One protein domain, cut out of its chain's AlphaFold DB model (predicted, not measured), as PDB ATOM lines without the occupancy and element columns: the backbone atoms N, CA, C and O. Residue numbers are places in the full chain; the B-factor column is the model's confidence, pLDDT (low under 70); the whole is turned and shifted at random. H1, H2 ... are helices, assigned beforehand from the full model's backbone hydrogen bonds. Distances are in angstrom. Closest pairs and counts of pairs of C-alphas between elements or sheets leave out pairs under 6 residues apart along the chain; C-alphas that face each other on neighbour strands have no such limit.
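Overview. This is residues 19 to 75 of the 88 residues of an uncharacterized protein of Pseudarthrobacter siccitolerans (UniProt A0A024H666). The long helix H3, with the short H1 packed on its residues 64 to 71, makes one end of an elongated model, and H2 with the loop after it makes the other. Between them the two links pair briefly, residues 29 to 30 antiparallel with residues 54 to 55. The printed part has 57 residues with three named helices, H1, H2, H3 in that order, and no named strand: all helix. It is only just compact, close to loose, with a radius of gyration of the C-alphas of 12.0 A and spans of 37 by 21 by 15 A.

Along the chain. H1 is residues 19 to 23, from C-alpha 19 at (-7.772, -21.802, -2.506). H2 is residues 32 to 42, 15.2 A long. H3 is residues 58 to 74, 24.5 A long, to C-alpha 74 at (-2.670, -13.118, 6.629).

Arrangement. H1 and H3 touch; their closest C-alphas, of Ile 22 and Ser 68, are 4.5 A apart. H2 is apart from H1 and from H3. In H1, H2 and H3 every O i to N i+4 pair is within hydrogen-bond range.

Size, cuts and confidence. The farthest C-alphas, of Pro 50 and Lys 75, are 38.7 A apart. The printed part has no cut. The link from H2 to H3 is long, 15 residues. Residues 74 to 75 have pLDDT under 70.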
ATOM      1  N   GLN A  19      -8.585 -21.103  -3.497       93.75
ATOM      2  CA  GLN A  19      -7.772 -21.802  -2.506       93.75
ATOM      3  C   GLN A  19      -6.770 -22.748  -3.171       93.75
ATOM      4  O   GLN A  19      -5.583 -22.678  -2.874       93.75
ATOM      5  N   TRP A  20      -7.211 -23.565  -4.134       95.19
ATOM      6  CA  TRP A  20      -6.303 -24.459  -4.852       95.19
ATOM      7  C   TRP A  20      -5.198 -23.695  -5.596       95.19
ATOM      8  O   TRP A  20      -4.046 -24.122  -5.574       95.19
ATOM      9  N   LEU A  21      -5.529 -22.562  -6.227       94.62
ATOM     10  CA  LEU A  21      -4.547 -21.712  -6.910       94.62
ATOM     11  C   LEU A  21      -3.532 -21.123  -5.924       94.62
ATOM     12  O   LEU A  21      -2.337 -21.139  -6.203       94.62
ATOM     13  N   ILE A  22      -3.997 -20.656  -4.760       94.56
ATOM     14  CA  ILE A  22      -3.134 -20.180  -3.670       94.56
ATOM     15  C   ILE A  22      -2.195 -21.288  -3.185       94.56
ATOM     16  O   ILE A  22      -1.011 -21.033  -3.010       94.56
ATOM     17  N   ASP A  23      -2.694 -22.513  -3.021       93.88
ATOM     18  CA  ASP A  23      -1.882 -23.654  -2.583       93.88
ATOM     19  C   ASP A  23      -0.905 -24.146  -3.676       93.88
ATOM     20  O   ASP A  23       0.064 -24.842  -3.375       93.88
ATOM     21  N   ASN A  24      -1.128 -23.777  -4.946       94.00
ATOM     22  CA  ASN A  24      -0.322 -24.197  -6.100       94.00
ATOM     23  C   ASN A  24       0.131 -22.999  -6.965       94.00
ATOM     24  O   ASN A  24      -0.168 -22.945  -8.163       94.00
ATOM     25  N   PRO A  25       0.918 -22.049  -6.424       92.62
ATOM     26  CA  PRO A  25       1.201 -20.776  -7.092       92.62
ATOM     27  C   PRO A  25       2.171 -20.877  -8.279       92.62
ATOM     28  O   PRO A  25       2.386 -19.913  -9.008       92.62
ATOM     29  N   GLY A  26       2.799 -22.037  -8.479       89.88
ATOM     30  CA  GLY A  26       3.633 -22.330  -9.649       89.88
ATOM     31  C   GLY A  26       2.880 -23.002 -10.799       89.88
ATOM     32  O   GLY A  26       3.516 -23.393 -11.776       89.88
ATOM     33  N   CYS A  27       1.565 -23.193 -10.673       89.56
ATOM     34  CA  CYS A  27       0.763 -23.877 -11.676       89.56
ATOM     35  C   CYS A  27       0.763 -23.093 -12.996       89.56
ATOM     36  O   CYS A  27       0.321 -21.953 -13.039       89.56
ATOM     37  N   MET A  28       1.250 -23.719 -14.070       89.00
ATOM     38  CA  MET A  28       1.192 -23.163 -15.430       89.00
ATOM     39  C   MET A  28       0.072 -23.785 -16.270       89.00
ATOM     40  O   MET A  28      -0.293 -23.241 -17.306       89.00
ATOM     41  N   ILE A  29      -0.452 -24.939 -15.851       88.38
ATOM     42  CA  ILE A  29      -1.473 -25.699 -16.573       88.38
ATOM     43  C   ILE A  29      -2.561 -26.085 -15.578       88.38
ATOM     44  O   ILE A  29      -2.309 -26.843 -14.639       88.38
ATOM     45  N   LEU A  30      -3.765 -25.564 -15.792       88.50
ATOM     46  CA  LEU A  30      -4.936 -25.901 -15.000       88.50
ATOM     47  C   LEU A  30      -5.435 -27.302 -15.360       88.50
ATOM     48  O   LEU A  30      -5.739 -27.563 -16.530       88.50
ATOM     49  N   PRO A  31      -5.606 -28.183 -14.360       89.06
ATOM     50  CA  PRO A  31      -6.319 -29.434 -14.538       89.06
ATOM     51  C   PRO A  31      -7.739 -29.194 -15.056       89.06
ATOM     52  O   PRO A  31      -8.435 -28.283 -14.597       89.06
ATOM     53  N   ARG A  32      -8.218 -30.095 -15.919       87.56
ATOM     54  CA  ARG A  32      -9.558 -30.050 -16.529       87.56
ATOM     55  C   ARG A  32     -10.693 -29.758 -15.548       87.56
ATOM     56  O   ARG A  32     -11.620 -29.028 -15.888       87.56
ATOM     57  N   THR A  33     -10.643 -30.337 -14.349       89.75
ATOM     58  CA  THR A  33     -11.672 -30.127 -13.321       89.75
ATOM     59  C   THR A  33     -11.759 -28.661 -12.906       89.75
ATOM     60  O   THR A  33     -12.852 -28.114 -12.838       89.75
ATOM     61  N   LEU A  34     -10.620 -28.000 -12.686       90.31
ATOM     62  CA  LEU A  34     -10.599 -26.585 -12.317       90.31
ATOM     63  C   LEU A  34     -10.982 -25.701 -13.494       90.31
ATOM     64  O   LEU A  34     -11.745 -24.759 -13.305       90.31
ATOM     65  N   SER A  35     -10.541 -26.039 -14.709       89.06
ATOM     66  CA  SER A  35     -10.992 -25.328 -15.907       89.06
ATOM     67  C   SER A  35     -12.519 -25.381 -16.054       89.06
ATOM     68  O   SER A  35     -13.152 -24.359 -16.303       89.06
ATOM     69  N   ALA A  36     -13.146 -26.537 -15.823       88.12
ATOM     70  CA  ALA A  36     -14.603 -26.661 -15.881       88.12
ATOM     71  C   ALA A  36     -15.314 -25.800 -14.818       88.12
ATOM     72  O   ALA A  36     -16.267 -25.095 -15.146       88.12
ATOM     73  N   GLU A  37     -14.829 -25.814 -13.574       90.75
ATOM     74  CA  GLU A  37     -15.370 -24.997 -12.476       90.75
ATOM     75  C   GLU A  37     -15.248 -23.494 -12.768       90.75
ATOM     76  O   GLU A  37     -16.195 -22.729 -12.574       90.75
ATOM     77  N   ILE A  38     -14.097 -23.065 -13.289       89.12
ATOM     78  CA  ILE A  38     -13.849 -21.673 -13.672       89.12
ATOM     79  C   ILE A  38     -14.775 -21.257 -14.817       89.12
ATOM     80  O   ILE A  38     -15.395 -20.194 -14.751       89.12
ATOM     81  N   SER A  39     -14.918 -22.086 -15.853       88.12
ATOM     82  CA  SER A  39     -15.831 -21.796 -16.961       88.12
ATOM     83  C   SER A  39     -17.291 -21.745 -16.517       88.12
ATOM     84  O   SER A  39     -18.027 -20.862 -16.959       88.12
ATOM     85  N   ALA A  40     -17.707 -22.619 -15.598       89.19
ATOM     86  CA  ALA A  40     -19.049 -22.588 -15.025       89.19
ATOM     87  C   ALA A  40     -19.301 -21.307 -14.209       89.19
ATOM     88  O   ALA A  40     -20.365 -20.701 -14.330       89.19
ATOM     89  N   ALA A  41     -18.322 -20.863 -13.416       88.12
ATOM     90  CA  ALA A  41     -18.446 -19.672 -12.576       88.12
ATOM     91  C   ALA A  41     -18.387 -18.354 -13.369       88.12
ATOM     92  O   ALA A  41     -19.081 -17.387 -13.048       88.12
ATOM     93  N   THR A  42     -17.561 -18.303 -14.413       85.62
ATOM     94  CA  THR A  42     -17.338 -17.087 -15.215       85.62
ATOM     95  C   THR A  42     -18.277 -16.977 -16.413       85.62
ATOM     96  O   THR A  42     -18.426 -15.885 -16.964       85.62
ATOM     97  N   GLY A  43     -18.906 -18.084 -16.824       82.00
ATOM     98  CA  GLY A  43     -19.717 -18.178 -18.039       82.00
ATOM     99  C   GLY A  43     -18.901 -18.108 -19.336       82.00
ATOM    100  O   GLY A  43     -19.492 -18.027 -20.410       82.00
ATOM    101  N   HIS A  44     -17.566 -18.123 -19.245       78.06
ATOM    102  CA  HIS A  44     -16.662 -18.044 -20.387       78.06
ATOM    103  C   HIS A  44     -15.905 -19.370 -20.546       78.06
ATOM    104  O   HIS A  44     -15.296 -19.848 -19.581       78.06
ATOM    105  N   PRO A  45     -15.924 -19.990 -21.739       71.25
ATOM    106  CA  PRO A  45     -15.109 -21.166 -21.988       71.25
ATOM    107  C   PRO A  45     -13.636 -20.761 -21.913       71.25
ATOM    108  O   PRO A  45     -13.195 -19.857 -22.623       71.25
ATOM    109  N   LEU A  46     -12.882 -21.423 -21.038       77.44
ATOM    110  CA  LEU A  46     -11.432 -21.308 -21.033       77.44
ATOM    111  C   LEU A  46     -10.888 -21.909 -22.329       77.44
ATOM    112  O   LEU A  46     -11.482 -22.833 -22.892       77.44
ATOM    113  N   ASN A  47      -9.753 -21.398 -22.802       72.88
ATOM    114  CA  ASN A  47      -9.077 -21.969 -23.962       72.88
ATOM    115  C   ASN A  47      -8.477 -23.327 -23.575       72.88
ATOM    116  O   ASN A  47      -7.352 -23.414 -23.082       72.88
ATOM    117  N   GLN A  48      -9.292 -24.368 -23.702       76.75
ATOM    118  CA  GLN A  48      -8.929 -25.727 -23.352       76.75
ATOM    119  C   GLN A  48      -8.170 -26.379 -24.508       76.75
ATOM    120  O   GLN A  48      -8.608 -26.337 -25.659       76.75
ATOM    121  N   ASP A  49      -7.041 -27.005 -24.196       76.44
ATOM    122  CA  ASP A  49      -6.339 -27.894 -25.115       76.44
ATOM    123  C   ASP A  49      -7.210 -29.150 -25.409       76.44
ATOM    124  O   ASP A  49      -8.217 -29.382 -24.730       76.44
ATOM    125  N   PRO A  50      -6.872 -29.994 -26.404       73.62
ATOM    126  CA  PRO A  50      -7.598 -31.240 -26.683       73.62
ATOM    127  C   PRO A  50      -7.781 -32.193 -25.482       73.62
ATOM    128  O   PRO A  50      -8.707 -33.011 -25.503       73.62
ATOM    129  N   HIS A  51      -6.960 -32.103 -24.433       74.06
ATOM    130  CA  HIS A  51      -7.116 -32.860 -23.186       74.06
ATOM    131  C   HIS A  51      -8.070 -32.200 -22.170       74.06
ATOM    132  O   HIS A  51      -8.543 -32.856 -21.231       74.06
ATOM    133  N   GLY A  52      -8.466 -30.949 -22.406       74.06
ATOM    134  CA  GLY A  52      -9.336 -30.171 -21.531       74.06
ATOM    135  C   GLY A  52      -8.576 -29.328 -20.507       74.06
ATOM    136  O   GLY A  52      -9.211 -28.802 -19.592       74.06
ATOM    137  N   GLU A  53      -7.254 -29.228 -20.622       78.94
ATOM    138  CA  GLU A  53      -6.390 -28.442 -19.745       78.94
ATOM    139  C   GLU A  53      -6.311 -26.999 -20.239       78.94
ATOM    140  O   GLU A  53      -6.504 -26.718 -21.422       78.94
ATOM    141  N   THR A  54      -6.031 -26.057 -19.342       84.69
ATOM    142  CA  THR A  54      -5.874 -24.650 -19.730       84.69
ATOM    143  C   THR A  54      -4.505 -24.139 -19.334       84.69
ATOM    144  O   THR A  54      -4.159 -24.144 -18.156       84.69
ATOM    145  N   ALA A  55      -3.735 -23.669 -20.314       86.50
ATOM    146  CA  ALA A  55      -2.472 -23.001 -20.047       86.50
ATOM    147  C   ALA A  55      -2.729 -21.606 -19.465       86.50
ATOM    148  O   ALA A  55      -3.502 -20.827 -20.024       86.50
ATOM    149  N   LEU A  56      -2.063 -21.297 -18.357       87.31
ATOM    150  CA  LEU A  56      -2.068 -19.971 -17.758       87.31
ATOM    151  C   LEU A  56      -0.994 -19.093 -18.392       87.31
ATOM    152  O   LEU A  56       0.122 -19.538 -18.673       87.31
ATOM    153  N   GLY A  57      -1.333 -17.821 -18.592       88.12
ATOM    154  CA  GLY A  57      -0.356 -16.803 -18.947       88.12
ATOM    155  C   GLY A  57       0.609 -16.535 -17.792       88.12
ATOM    156  O   GLY A  57       0.266 -16.709 -16.625       88.12
ATOM    157  N   GLN A  58       1.814 -16.056 -18.109       89.81
ATOM    158  CA  GLN A  58       2.807 -15.687 -17.092       89.81
ATOM    159  C   GLN A  58       2.254 -14.648 -16.098       89.81
ATOM    160  O   GLN A  58       2.504 -14.751 -14.902       89.81
ATOM    161  N   GLU A  59       1.441 -13.705 -16.577       90.31
ATOM    162  CA  GLU A  59       0.812 -12.672 -15.746       90.31
ATOM    163  C   GLU A  59      -0.176 -13.258 -14.726       90.31
ATOM    164  O   GLU A  59      -0.145 -12.880 -13.555       90.31
ATOM    165  N   ASP A  60      -0.992 -14.236 -15.134       91.19
ATOM    166  CA  ASP A  60      -1.885 -14.960 -14.226       91.19
ATOM    167  C   ASP A  60      -1.092 -15.741 -13.168       91.19
ATOM    168  O   ASP A  60      -1.445 -15.718 -11.989       91.19
ATOM    169  N   VAL A  61       0.019 -16.378 -13.554       92.38
ATOM    170  CA  VAL A  61       0.910 -17.075 -12.608       92.38
ATOM    171  C   VAL A  61       1.501 -16.100 -11.588       92.38
ATOM    172  O   VAL A  61       1.482 -16.371 -10.385       92.38
ATOM    173  N   ASP A  62       1.998 -14.946 -12.033       93.31
ATOM    174  CA  ASP A  62       2.563 -13.930 -11.142       93.31
ATOM    175  C   ASP A  62       1.499 -13.323 -10.215       93.31
ATOM    176  O   ASP A  62       1.755 -13.088  -9.028       93.31
ATOM    177  N   PHE A  63       0.272 -13.150 -10.710       93.38
ATOM    178  CA  PHE A  63      -0.868 -12.761  -9.891       93.38
ATOM    179  C   PHE A  63      -1.178 -13.807  -8.810       93.38
ATOM    180  O   PHE A  63      -1.308 -13.446  -7.636       93.38
ATOM    181  N   ILE A  64      -1.249 -15.094  -9.167       94.06
ATOM    182  CA  ILE A  64      -1.510 -16.183  -8.215       94.06
ATOM    183  C   ILE A  64      -0.410 -16.238  -7.145       94.06
ATOM    184  O   ILE A  64      -0.719 -16.339  -5.956       94.06
ATOM    185  N   ARG A  65       0.867 -16.090  -7.524       94.25
ATOM    186  CA  ARG A  65       1.992 -16.014  -6.571       94.25
ATOM    187  C   ARG A  65       1.823 -14.885  -5.567       94.25
ATOM    188  O   ARG A  65       2.022 -15.091  -4.372       94.25
ATOM    189  N   ARG A  66       1.409 -13.705  -6.034       93.94
ATOM    190  CA  ARG A  66       1.113 -12.577  -5.147       93.94
ATOM    191  C   ARG A  66      -0.037 -12.905  -4.191       93.94
ATOM    192  O   ARG A  66       0.111 -12.668  -2.995       93.94
ATOM    193  N   LYS A  67      -1.136 -13.495  -4.683       93.81
ATOM    194  CA  LYS A  67      -2.269 -13.921  -3.838       93.81
ATOM    195  C   LYS A  67      -1.853 -14.950  -2.787       93.81
ATOM    196  O   LYS A  67      -2.318 -14.857  -1.654       93.81
ATOM    197  N   SER A  68      -0.982 -15.892  -3.149       93.75
ATOM    198  CA  SER A  68      -0.423 -16.874  -2.216       93.75
ATOM    199  C   SER A  68       0.346 -16.191  -1.094       93.75
ATOM    200  O   SER A  68       0.065 -16.429   0.075       93.75
ATOM    201  N   HIS A  69       1.244 -15.269  -1.438       91.25
ATOM    202  CA  HIS A  69       2.034 -14.556  -0.439       91.25
ATOM    203  C   HIS A  69       1.168 -13.685   0.494       91.25
ATOM    204  O   HIS A  69       1.383 -13.629   1.706       91.25
ATOM    205  N   GLU A  70       0.126 -13.044  -0.044       90.69
ATOM    206  CA  GLU A  70      -0.884 -12.342   0.760       90.69
ATOM    207  C   GLU A  70      -1.627 -13.293   1.722       90.69
ATOM    208  O   GLU A  70      -1.913 -12.919   2.857       90.69
ATOM    209  N   ALA A  71      -1.929 -14.527   1.305       87.69
ATOM    210  CA  ALA A  71      -2.592 -15.516   2.158       87.69
ATOM    211  C   ALA A  71      -1.673 -16.056   3.268       87.69
ATOM    212  O   ALA A  71      -2.135 -16.300   4.384       87.69
ATOM    213  N   GLU A  72      -0.376 -16.206   2.989       81.81
ATOM    214  CA  GLU A  72       0.633 -16.591   3.982       81.81
ATOM    215  C   GLU A  72       0.810 -15.513   5.056       81.81
ATOM    216  O   GLU A  72       0.803 -15.819   6.243       81.81
ATOM    217  N   THR A  73       0.897 -14.242   4.651       76.94
ATOM    218  CA  THR A  73       1.038 -13.103   5.579       76.94
ATOM    219  C   THR A  73      -0.224 -12.825   6.402       76.94
ATOM    220  O   THR A  73      -0.134 -12.273   7.497       76.94
ATOM    221  N   ALA A  74      -1.403 -13.220   5.906       68.25
ATOM    222  CA  ALA A  74      -2.670 -13.118   6.629       68.25
ATOM    223  C   ALA A  74      -2.886 -14.246   7.653       68.25
ATOM    224  O   ALA A  74      -3.771 -14.140   8.508       68.25
ATOM    225  N   LYS A  75      -2.102 -15.330   7.587       63.62
ATOM    226  CA  LYS A  75      -2.122 -16.375   8.608       63.62
ATOM    227  C   LYS A  75      -1.440 -15.808   9.860       63.62
ATOM    228  O   LYS A  75      -0.273 -15.433   9.775       63.62
TER     229      LYS A  75